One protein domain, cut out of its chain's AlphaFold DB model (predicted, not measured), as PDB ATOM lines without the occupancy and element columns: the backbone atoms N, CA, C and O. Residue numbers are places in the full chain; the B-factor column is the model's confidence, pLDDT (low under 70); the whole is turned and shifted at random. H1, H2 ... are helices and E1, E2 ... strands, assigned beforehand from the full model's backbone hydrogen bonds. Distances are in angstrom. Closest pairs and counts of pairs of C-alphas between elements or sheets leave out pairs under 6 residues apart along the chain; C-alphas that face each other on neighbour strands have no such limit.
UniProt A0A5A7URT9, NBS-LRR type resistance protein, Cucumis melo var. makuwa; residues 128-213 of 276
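Overview. This is residues 128 to 213 of the 276 residues of the protein "NBS-LRR type resistance protein" of Cucumis melo var. makuwa (UniProt A0A5A7URT9). One long helix, H2, makes the long axis; a twisted three-strand sheet lies beside its first half, and residues 187 to 213 of H2 stick out free as an arm. The short helix H1 sits at the turn between sheet and H2. The 86 printed residues hold E1, E2, E3, H1, H2 in that order; the sheet, E1 - E2 - E3, is antiparallel, and the class is mixed, helices and strands. The whole is only just extended, close to loose, with a radius of gyration of the C-alphas of 18.2 A and spans of 64 by 23 by 19 A.

Arrangement. Start at E1, residues 128 to 137, which forms a hairpin with E2, residues 141 to 150, at 163 degrees; look for N 133 and O 145, 2.9 A apart. E2 forms a hairpin with E3, residues 155 to 161, at 159 degrees, with N 146 and O 158 at 2.9 A. The three make a meander, each strand the antiparallel neighbour of the one before. The sheet is twisted, its C-alphas up to 4.2 A off the best plane. H1, residues 164 to 168, is not on the sheet; its closest C-alphas to E3 are those of Ala 167 and Phe 161, 7.5 A. H2, residues 172 to 213, only grazes the sheet, with residues 178 to 186. H1 and H2 are only just apart, at 8.3 A. Every O i to N i+4 pair is within hydrogen-bond range in H1, and 37 of 38 in H2.

Along the chain. Find C-alpha 128 at (142.917, -98.496, 261.651); E1 runs 28.8 A from there, E2 29.0 A and E3 19.7 A. H1 is 6.3 A long. From C-alpha 172 at (131.304, -114.612, 231.611), H2 runs 61.5 A to C-alpha 213 at (131.496, -111.147, 293.043).

Size, cuts and confidence. The C-alphas farthest apart are those of Ala 169 and His 213, 64.3 A. The printed part has no cut, and its four links are tight. Mean pLDDT of the printed part is 71.6; look for low values at residues 151 to 155, 170 to 177 and 204 to 213, among others.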
ATOM      1  N   ILE A 128     142.401 -97.958 260.376       65.31
ATOM      2  CA  ILE A 128     142.917 -98.496 261.651       65.31
ATOM      3  C   ILE A 128     143.421 -99.929 261.463       65.31
ATOM      4  O   ILE A 128     144.383-100.338 262.106       65.31
ATOM      5  N   ASN A 129     142.763-100.712 260.605       73.62
ATOM      6  CA  ASN A 129     143.104-102.117 260.429       73.62
ATOM      7  C   ASN A 129     142.820-102.581 258.997       73.62
ATOM      8  O   ASN A 129     141.723-102.371 258.472       73.62
ATOM      9  N   ALA A 130     143.817-103.217 258.380       85.19
ATOM     10  CA  ALA A 130     143.690-103.881 257.093       85.19
ATOM     11  C   ALA A 130     144.069-105.357 257.252       85.19
ATOM     12  O   ALA A 130     145.169-105.679 257.703       85.19
ATOM     13  N   LYS A 131     143.164-106.263 256.865       86.62
ATOM     14  CA  LYS A 131     143.405-107.710 256.897       86.62
ATOM     15  C   LYS A 131     143.375-108.271 255.486       86.62
ATOM     16  O   LYS A 131     142.407-108.086 254.752       86.62
ATOM     17  N   HIS A 132     144.433-108.991 255.134       85.88
ATOM     18  CA  HIS A 132     144.567-109.665 253.851       85.88
ATOM     19  C   HIS A 132     144.277-111.152 254.033       85.88
ATOM     20  O   HIS A 132     144.910-111.814 254.856       85.88
ATOM     21  N   ILE A 133     143.326-111.679 253.267       84.75
ATOM     22  CA  ILE A 133     143.067-113.116 253.182       84.75
ATOM     23  C   ILE A 133     143.296-113.530 251.737       84.75
ATOM     24  O   ILE A 133     142.593-113.079 250.836       84.75
ATOM     25  N   SER A 134     144.295-114.378 251.514       85.88
ATOM     26  CA  SER A 134     144.533-114.967 250.201       85.88
ATOM     27  C   SER A 134     144.061-116.409 250.202       85.88
ATOM     28  O   SER A 134     144.370-117.164 251.122       85.88
ATOM     29  N   TYR A 135     143.335-116.793 249.162       83.31
ATOM     30  CA  TYR A 135     142.913-118.169 248.949       83.31
ATOM     31  C   TYR A 135     143.098-118.546 247.482       83.31
ATOM     32  O   TYR A 135     143.137-117.699 246.587       83.31
ATOM     33  N   HIS A 136     143.268-119.841 247.245       80.81
ATOM     34  CA  HIS A 136     143.426-120.394 245.911       80.81
ATOM     35  C   HIS A 136     142.093-120.993 245.474       80.81
ATOM     36  O   HIS A 136     141.660-122.001 246.032       80.81
ATOM     37  N   CYS A 137     141.436-120.383 244.489       83.00
ATOM     38  CA  CYS A 137     140.250-120.959 243.875       83.00
ATOM     39  C   CYS A 137     140.684-121.839 242.692       83.00
ATOM     40  O   CYS A 137     141.311-121.324 241.768       83.00
ATOM     41  N   PRO A 138     140.334-123.139 242.653       66.81
ATOM     42  CA  PRO A 138     140.686-124.018 241.533       66.81
ATOM     43  C   PRO A 138     140.208-123.524 240.159       66.81
ATOM     44  O   PRO A 138     140.714-123.978 239.140       66.81
ATOM     45  N   GLN A 139     139.221-122.624 240.123       72.94
ATOM     46  CA  GLN A 139     138.592-122.142 238.891       72.94
ATOM     47  C   GLN A 139     139.084-120.762 238.424       72.94
ATOM     48  O   GLN A 139     138.891-120.415 237.256       72.94
ATOM     49  N   VAL A 140     139.667-119.970 239.326       75.19
ATOM     50  CA  VAL A 140     139.982-118.543 239.097       75.19
ATOM     51  C   VAL A 140     141.404-118.179 239.542       75.19
ATOM     52  O   VAL A 140     141.776-117.010 239.539       75.19
ATOM     53  N   GLY A 141     142.183-119.170 239.980       86.75
ATOM     54  CA  GLY A 141     143.535-118.971 240.477       86.75
ATOM     55  C   GLY A 141     143.570-118.310 241.858       86.75
ATOM     56  O   GLY A 141     142.717-118.536 242.725       86.75
ATOM     57  N   ARG A 142     144.615-117.517 242.110       82.12
ATOM     58  CA  ARG A 142     144.818-116.844 243.401       82.12
ATOM     59  C   ARG A 142     143.965-115.584 243.508       82.12
ATOM     60  O   ARG A 142     144.212-114.589 242.821       82.12
ATOM     61  N   CYS A 143     143.051-115.603 244.471       87.19
ATOM     62  CA  CYS A 143     142.264-114.448 244.869       87.19
ATOM     63  C   CYS A 143     142.814-113.875 246.178       87.19
ATOM     64  O   CYS A 143     143.133-114.610 247.122       87.19
ATOM     65  N   THR A 144     142.908-112.550 246.245       86.50
ATOM     66  CA  THR A 144     143.213-111.837 247.484       86.50
ATOM     67  C   THR A 144     142.035-110.954 247.839       86.50
ATOM     68  O   THR A 144     141.622-110.094 247.059       86.50
ATOM     69  N   LEU A 145     141.514-111.166 249.038       88.00
ATOM     70  CA  LEU A 145     140.438-110.384 249.603       88.00
ATOM     71  C   LEU A 145     141.011-109.477 250.689       88.00
ATOM     72  O   LEU A 145     141.702-109.930 251.608       88.00
ATOM     73  N   ILE A 146     140.780-108.179 250.527       88.69
ATOM     74  CA  ILE A 146     141.313-107.138 251.399       88.69
ATOM     75  C   ILE A 146     140.142-106.540 252.167       88.69
ATOM     76  O   ILE A 146     139.233-105.953 251.577       88.69
ATOM     77  N   TYR A 147     140.187-106.695 253.486       82.81
ATOM     78  CA  TYR A 147     139.266-106.052 254.410       82.81
ATOM     79  C   TYR A 147     139.904-104.776 254.925       82.81
ATOM     80  O   TYR A 147     140.983-104.828 255.517       82.81
ATOM     81  N   ILE A 148     139.228-103.650 254.737       84.75
ATOM     82  CA  ILE A 148     139.648-102.371 255.305       84.75
ATOM     83  C   ILE A 148     138.581-101.939 256.301       84.75
ATOM     84  O   ILE A 148     137.425-101.719 255.928       84.75
ATOM     85  N   GLN A 149     138.970-101.845 257.573       80.75
ATOM     86  CA  GLN A 149     138.118-101.357 258.648       80.75
ATOM     87  C   GLN A 149     138.508 -99.921 259.003       80.75
ATOM     88  O   GLN A 149     139.620 -99.652 259.473       80.75
ATOM     89  N   ASN A 150     137.562 -99.000 258.809       79.44
ATOM     90  CA  ASN A 150     137.734 -97.598 259.179       79.44
ATOM     91  C   ASN A 150     137.177 -97.311 260.581       79.44
ATOM     92  O   ASN A 150     136.283 -98.005 261.074       79.44
ATOM     93  N   THR A 151     137.687 -96.235 261.192       69.94
ATOM     94  CA  THR A 151     137.253 -95.652 262.482       69.94
ATOM     95  C   THR A 151     135.727 -95.534 262.615       69.94
ATOM     96  O   THR A 151     135.182 -95.686 263.704       69.94
ATOM     97  N   SER A 152     135.018 -95.323 261.504       64.94
ATOM     98  CA  SER A 152     133.568 -95.123 261.435       64.94
ATOM     99  C   SER A 152     132.724 -96.406 261.351       64.94
ATOM    100  O   SER A 152     131.548 -96.331 261.005       64.94
ATOM    101  N   LYS A 153     133.281 -97.589 261.658       60.81
ATOM    102  CA  LYS A 153     132.611 -98.911 261.555       60.81
ATOM    103  C   LYS A 153     132.202 -99.328 260.133       60.81
ATOM    104  O   LYS A 153     131.542-100.349 259.967       60.81
ATOM    105  N   SER A 154     132.608 -98.590 259.102       51.72
ATOM    106  CA  SER A 154     132.412 -99.010 257.713       51.72
ATOM    107  C   SER A 154     133.463-100.060 257.338       51.72
ATOM    108  O   SER A 154     134.666 -99.803 257.453       51.72
ATOM    109  N   LEU A 155     132.998-101.237 256.908       62.94
ATOM    110  CA  LEU A 155     133.830-102.277 256.311       62.94
ATOM    111  C   LEU A 155     133.790-102.132 254.793       62.94
ATOM    112  O   LEU A 155     132.713-102.113 254.197       62.94
ATOM    113  N   ARG A 156     134.963-102.064 254.164       71.75
ATOM    114  CA  ARG A 156     135.089-102.153 252.708       71.75
ATOM    115  C   ARG A 156     135.781-103.456 252.344       71.75
ATOM    116  O   ARG A 156     136.838-103.764 252.896       71.75
ATOM    117  N   VAL A 157     135.173-104.198 251.421       71.56
ATOM    118  CA  VAL A 157     135.718-105.439 250.867       71.56
ATOM    119  C   VAL A 157     136.152-105.165 249.435       71.56
ATOM    120  O   VAL A 157     135.350-104.726 248.614       71.56
ATOM    121  N   ALA A 158     137.430-105.401 249.146       73.50
ATOM    122  CA  ALA A 158     137.965-105.346 247.794       73.50
ATOM    123  C   ALA A 158     138.538-106.711 247.417       73.50
ATOM    124  O   ALA A 158     139.356-107.278 248.147       73.50
ATOM    125  N   CYS A 159     138.128-107.216 246.257       71.50
ATOM    126  CA  CYS A 159     138.651-108.448 245.685       71.50
ATOM    127  C   CYS A 159     139.633-108.096 244.576       71.50
ATOM    128  O   CYS A 159     139.297-107.354 243.651       71.50
ATOM    129  N   ARG A 160     140.853-108.624 244.671       75.75
ATOM    130  CA  ARG A 160     141.879-108.474 243.643       75.75
ATOM    131  C   ARG A 160     142.256-109.847 243.104       75.75
ATOM    132  O   ARG A 160     142.629-110.739 243.868       75.75
ATOM    133  N   PHE A 161     142.168-109.989 241.788       74.44
ATOM    134  CA  PHE A 161     142.667-111.153 241.067       74.44
ATOM    135  C   PHE A 161     144.146-110.944 240.756       74.44
ATOM    136  O   PHE A 161     144.560-109.836 240.405       74.44
ATOM    137  N   SER A 162     144.940-111.995 240.948       67.62
ATOM    138  CA  SER A 162     146.395-111.913 240.793       67.62
ATOM    139  C   SER A 162     146.820-111.856 239.323       67.62
ATOM    140  O   SER A 162     147.865-111.281 239.033       67.62
ATOM    141  N   ASP A 163     146.001-112.396 238.413       76.00
ATOM    142  CA  ASP A 163     146.292-112.443 236.983       76.00
ATOM    143  C   ASP A 163     145.067-112.024 236.149       76.00
ATOM    144  O   ASP A 163     144.015-112.666 236.155       76.00
ATOM    145  N   LEU A 164     145.190-110.881 235.469       56.00
ATOM    146  CA  LEU A 164     144.126-110.303 234.647       56.00
ATOM    147  C   LEU A 164     143.947-111.076 233.330       56.00
ATOM    148  O   LEU A 164     142.845-111.085 232.783       56.00
ATOM    149  N   GLU A 165     145.003-111.720 232.831       69.12
ATOM    150  CA  GLU A 165     144.950-112.543 231.618       69.12
ATOM    151  C   GLU A 165     144.199-113.855 231.894       69.12
ATOM    152  O   GLU A 165     143.323-114.240 231.120       69.12
ATOM    153  N   GLU A 166     144.437-114.480 233.053       62.06
ATOM    154  CA  GLU A 166     143.712-115.683 233.493       62.06
ATOM    155  C   GLU A 166     142.211-115.403 233.703       62.06
ATOM    156  O   GLU A 166     141.354-116.200 233.315       62.06
ATOM    157  N   ALA A 167     141.867-114.225 234.238       56.28
ATOM    158  CA  ALA A 167     140.476-113.806 234.404       56.28
ATOM    159  C   ALA A 167     139.751-113.573 233.061       56.28
ATOM    160  O   ALA A 167     138.556-113.850 232.963       56.28
ATOM    161  N   ARG A 168     140.460-113.106 232.020       65.38
ATOM    162  CA  ARG A 168     139.908-112.881 230.668       65.38
ATOM    163  C   ARG A 168     139.668-114.170 229.884       65.38
ATOM    164  O   ARG A 168     138.843-114.172 228.975       65.38
ATOM    165  N   ALA A 169     140.363-115.253 230.227       73.38
ATOM    166  CA  ALA A 169     140.190-116.558 229.592       73.38
ATOM    167  C   ALA A 169     138.931-117.312 230.073       73.38
ATOM    168  O   ALA A 169     138.527-118.295 229.448       73.38
ATOM    169  N   ASN A 170     138.300-116.875 231.169       62.25
ATOM    170  CA  ASN A 170     137.100-117.510 231.710       62.25
ATOM    171  C   ASN A 170     135.818-116.954 231.048       62.25
ATOM    172  O   ASN A 170     135.656-115.737 230.964       62.25
ATOM    173  N   PRO A 171     134.866-117.812 230.631       61.84
ATOM    174  CA  PRO A 171     133.584-117.357 230.093       61.84
ATOM    175  C   PRO A 171     132.769-116.590 231.152       61.84
ATOM    176  O   PRO A 171     132.772-116.959 232.327       61.84
ATOM    177  N   GLU A 172     132.035-115.551 230.731       56.75
ATOM    178  CA  GLU A 172     131.304-114.612 231.611       56.75
ATOM    179  C   GLU A 172     130.377-115.309 232.621       56.75
ATOM    180  O   GLU A 172     130.303-114.913 233.784       56.75
ATOM    181  N   THR A 173     129.734-116.408 232.223       48.97
ATOM    182  CA  THR A 173     128.835-117.194 233.084       48.97
ATOM    183  C   THR A 173     129.544-117.860 234.269       48.97
ATOM    184  O   THR A 173     128.918-118.104 235.296       48.97
ATOM    185  N   ARG A 174     130.853-118.123 234.173       57.91
ATOM    186  CA  ARG A 174     131.662-118.669 235.279       57.91
ATOM    187  C   ARG A 174     132.047-117.599 236.295       57.91
ATOM    188  O   ARG A 174     132.135-117.899 237.483       57.91
ATOM    189  N   LEU A 175     132.263-116.364 235.840       55.53
ATOM    190  CA  LEU A 175     132.626-115.244 236.708       55.53
ATOM    191  C   LEU A 175     131.451-114.807 237.587       55.53
ATOM    192  O   LEU A 175     131.661-114.550 238.768       55.53
ATOM    193  N   VAL A 176     130.228-114.794 237.045       53.50
ATOM    194  CA  VAL A 176     129.010-114.471 237.812       53.50
ATOM    195  C   VAL A 176     128.836-115.433 238.991       53.50
ATOM    196  O   VAL A 176     128.746-114.983 240.131       53.50
ATOM    197  N   ASN A 177     128.936-116.744 238.749       56.69
ATOM    198  CA  ASN A 177     128.835-117.750 239.813       56.69
ATOM    199  C   ASN A 177     129.961-117.612 240.858       56.69
ATOM    200  O   ASN A 177     129.723-117.752 242.052       56.69
ATOM    201  N   CYS A 178     131.185-117.267 240.436       70.06
ATOM    202  CA  CYS A 178     132.292-117.034 241.372       70.06
ATOM    203  C   CYS A 178     132.066-115.811 242.275       70.06
ATOM    204  O   CYS A 178     132.524-115.802 243.417       70.06
ATOM    205  N   VAL A 179     131.403-114.764 241.773       67.38
ATOM    206  CA  VAL A 179     131.071-113.572 242.568       67.38
ATOM    207  C   VAL A 179     129.990-113.895 243.598       67.38
ATOM    208  O   VAL A 179     130.109-113.454 244.740       67.38
ATOM    209  N   GLU A 180     128.988-114.695 243.232       68.06
ATOM    210  CA  GLU A 180     127.940-115.166 244.148       68.06
ATOM    211  C   GLU A 180     128.509-116.069 245.252       68.06
ATOM    212  O   GLU A 180     128.268-115.822 246.436       68.06
ATOM    213  N   ASP A 181     129.351-117.043 244.888       77.69
ATOM    214  CA  ASP A 181     130.046-117.916 245.843       77.69
ATOM    215  C   ASP A 181     130.935-117.108 246.798       77.69
ATOM    216  O   ASP A 181     131.017-117.388 247.997       77.69
ATOM    217  N   LEU A 182     131.586-116.058 246.290       77.19
ATOM    218  CA  LEU A 182     132.403-115.175 247.110       77.19
ATOM    219  C   LEU A 182     131.560-114.320 248.056       77.19
ATOM    220  O   LEU A 182     131.962-114.126 249.204       77.19
ATOM    221  N   HIS A 183     130.397-113.847 247.609       74.62
ATOM    222  CA  HIS A 183     129.441-113.153 248.470       74.62
ATOM    223  C   HIS A 183     128.992-114.065 249.613       74.62
ATOM    224  O   HIS A 183     129.064-113.669 250.773       74.62
ATOM    225  N   PHE A 184     128.648-115.318 249.304       74.06
ATOM    226  CA  PHE A 184     128.268-116.313 250.303       74.06
ATOM    227  C   PHE A 184     129.390-116.585 251.315       74.06
ATOM    228  O   PHE A 184     129.147-116.614 252.522       74.06
ATOM    229  N   ILE A 185     130.635-116.742 250.853       76.06
ATOM    230  CA  ILE A 185     131.797-116.937 251.735       76.06
ATOM    231  C   ILE A 185     132.034-115.700 252.612       76.06
ATOM    232  O   ILE A 185     132.332-115.848 253.800       76.06
ATOM    233  N   CYS A 186     131.886-114.493 252.058       76.56
ATOM    234  CA  CYS A 186     132.016-113.248 252.812       76.56
ATOM    235  C   CYS A 186     130.929-113.139 253.885       76.56
ATOM    236  O   CYS A 186     131.261-112.951 255.053       76.56
ATOM    237  N   ASP A 187     129.660-113.341 253.535       73.06
ATOM    238  CA  ASP A 187     128.540-113.291 254.478       73.06
ATOM    239  C   ASP A 187     128.669-114.349 255.574       73.06
ATOM    240  O   ASP A 187     128.462-114.064 256.760       73.06
ATOM    241  N   HIS A 188     129.082-115.563 255.205       84.25
ATOM    242  CA  HIS A 188     129.326-116.640 256.155       84.25
ATOM    243  C   HIS A 188     130.466-116.293 257.120       84.25
ATOM    244  O   HIS A 188     130.309-116.416 258.338       84.25
ATOM    245  N   TYR A 189     131.597-115.808 256.601       84.75
ATOM    246  CA  TYR A 189     132.741-115.408 257.418       84.75
ATOM    247  C   TYR A 189     132.397-114.243 258.350       84.75
ATOM    248  O   TYR A 189     132.732-114.286 259.534       84.75
ATOM    249  N   MET A 190     131.691-113.229 257.845       72.31
ATOM    250  CA  MET A 190     131.283-112.055 258.615       72.31
ATOM    251  C   MET A 190     130.305-112.426 259.729       72.31
ATOM    252  O   MET A 190     130.482-112.001 260.873       72.31
ATOM    253  N   THR A 191     129.332-113.287 259.430       80.44
ATOM    254  CA  THR A 191     128.394-113.814 260.426       80.44
ATOM    255  C   THR A 191     129.130-114.613 261.498       80.44
ATOM    256  O   THR A 191     128.908-114.397 262.689       80.44
ATOM    257  N   HIS A 192     130.057-115.486 261.100       82.19
ATOM    258  CA  HIS A 192     130.819-116.309 262.034       82.19
ATOM    259  C   HIS A 192     131.755-115.473 262.918       82.19
ATOM    260  O   HIS A 192     131.792-115.669 264.129       82.19
ATOM    261  N   GLN A 193     132.500-114.518 262.353       76.69
ATOM    262  CA  GLN A 193     133.386-113.639 263.125       76.69
ATOM    263  C   GLN A 193     132.603-112.762 264.101       76.69
ATOM    264  O   GLN A 193     133.008-112.612 265.250       76.69
ATOM    265  N   PHE A 194     131.459-112.218 263.679       70.50
ATOM    266  CA  PHE A 194     130.626-111.404 264.560       70.50
ATOM    267  C   PHE A 194     130.022-112.234 265.699       70.50
ATOM    268  O   PHE A 194     129.996-111.795 266.850       70.50
ATOM    269  N   GLN A 195     129.585-113.460 265.400       73.69
ATOM    270  CA  GLN A 195     129.126-114.404 266.415       73.69
ATOM    271  C   GLN A 195     130.247-114.764 267.392       73.69
ATOM    272  O   GLN A 195     130.033-114.696 268.600       73.69
ATOM    273  N   GLU A 196     131.445-115.079 266.902       75.94
ATOM    274  CA  GLU A 196     132.579-115.449 267.749       75.94
ATOM    275  C   GLU A 196     133.036-114.280 268.629       75.94
ATOM    276  O   GLU A 196     133.207-114.436 269.838       75.94
ATOM    277  N   GLN A 197     133.106-113.068 268.074       70.75
ATOM    278  CA  GLN A 197     133.426-111.871 268.848       70.75
ATOM    279  C   GLN A 197     132.354-111.570 269.903       70.75
ATOM    280  O   GLN A 197     132.677-111.200 271.032       70.75
ATOM    281  N   SER A 198     131.073-111.770 269.576       74.69
ATOM    282  CA  SER A 198     129.971-111.662 270.538       74.69
ATOM    283  C   SER A 198     130.094-112.696 271.663       74.69
ATOM    284  O   SER A 198     129.887-112.358 272.829       74.69
ATOM    285  N   ARG A 199     130.489-113.939 271.349       78.12
ATOM    286  CA  ARG A 199     130.735-114.994 272.348       78.12
ATOM    287  C   ARG A 199     131.884-114.628 273.277       78.12
ATOM    288  O   ARG A 199     131.724-114.740 274.490       78.12
ATOM    289  N   ILE A 200     132.993-114.136 272.726       75.69
ATOM    290  CA  ILE A 200     134.146-113.673 273.504       75.69
ATOM    291  C   ILE A 200     133.717-112.519 274.416       75.69
ATOM    292  O   ILE A 200     133.887-112.609 275.627       75.69
ATOM    293  N   ASN A 201     133.057-111.487 273.888       69.94
ATOM    294  CA  ASN A 201     132.613-110.343 274.690       69.94
ATOM    295  C   ASN A 201     131.641-110.751 275.816       69.94
ATOM    296  O   ASN A 201     131.726-110.231 276.933       69.94
ATOM    297  N   LYS A 202     130.747-111.718 275.560       74.50
ATOM    298  CA  LYS A 202     129.850-112.290 276.581       74.50
ATOM    299  C   LYS A 202     130.621-113.056 277.656       74.50
ATOM    300  O   LYS A 202     130.351-112.857 278.838       74.50
ATOM    301  N   ALA A 203     131.599-113.875 277.269       72.50
ATOM    302  CA  ALA A 203     132.451-114.612 278.201       72.50
ATOM    303  C   ALA A 203     133.291-113.670 279.080       72.50
ATOM    304  O   ALA A 203     133.354-113.858 280.291       72.50
ATOM    305  N   TRP A 204     133.853-112.605 278.501       64.88
ATOM    306  CA  TRP A 204     134.568-111.560 279.239       64.88
ATOM    307  C   TRP A 204     133.662-110.815 280.222       64.88
ATOM    308  O   TRP A 204     134.041-110.606 281.373       64.88
ATOM    309  N   THR A 205     132.445-110.462 279.803       69.44
ATOM    310  CA  THR A 205     131.461-109.807 280.681       69.44
ATOM    311  C   THR A 205     131.073-110.724 281.845       69.44
ATOM    312  O   THR A 205     131.051-110.281 282.991       69.44
ATOM    313  N   MET A 206     130.840-112.015 281.582       60.31
ATOM    314  CA  MET A 206     130.563-113.008 282.625       60.31
ATOM    315  C   MET A 206     131.753-113.216 283.570       60.31
ATOM    316  O   MET A 206     131.551-113.234 284.780       60.31
ATOM    317  N   SER A 207     132.979-113.326 283.048       67.44
ATOM    318  CA  SER A 207     134.196-113.491 283.854       67.44
ATOM    319  C   SER A 207     134.441-112.274 284.743       67.44
ATOM    320  O   SER A 207     134.673-112.426 285.937       67.44
ATOM    321  N   SER A 208     134.292-111.061 284.200       59.38
ATOM    322  CA  SER A 208     134.416-109.819 284.972       59.38
ATOM    323  C   SER A 208     133.339-109.710 286.058       59.38
ATOM    324  O   SER A 208     133.602-109.196 287.144       59.38
ATOM    325  N   CYS A 209     132.130-110.209 285.789       55.09
ATOM    326  CA  CYS A 209     131.059-110.271 286.779       55.09
ATOM    327  C   CYS A 209     131.392-111.277 287.895       55.09
ATOM    328  O   CYS A 209     131.278-110.947 289.074       55.09
ATOM    329  N   LEU A 210     131.884-112.470 287.542       57.62
ATOM    330  CA  LEU A 210     132.276-113.504 288.505       57.62
ATOM    331  C   LEU A 210     133.434-113.041 289.407       57.62
ATOM    332  O   LEU A 210     133.405-113.250 290.615       57.62
ATOM    333  N   GLU A 211     134.421-112.355 288.830       54.97
ATOM    334  CA  GLU A 211     135.584-111.816 289.540       54.97
ATOM    335  C   GLU A 211     135.188-110.712 290.534       54.97
ATOM    336  O   GLU A 211     135.611-110.726 291.691       54.97
ATOM    337  N   LYS A 212     134.276-109.811 290.143       59.28
ATOM    338  CA  LYS A 212     133.744-108.763 291.033       59.28
ATOM    339  C   LYS A 212     132.906-109.320 292.186       59.28
ATOM    340  O   LYS A 212     132.872-108.712 293.253       59.28
ATOM    341  N   HIS A 213     132.274-110.476 291.999       55.09
ATOM    342  CA  HIS A 213     131.496-111.147 293.043       55.09
ATOM    343  C   HIS A 213     132.330-112.036 293.979       55.09
ATOM    344  O   HIS A 213     131.820-112.440 295.021       55.09
TER     345      HIS A 213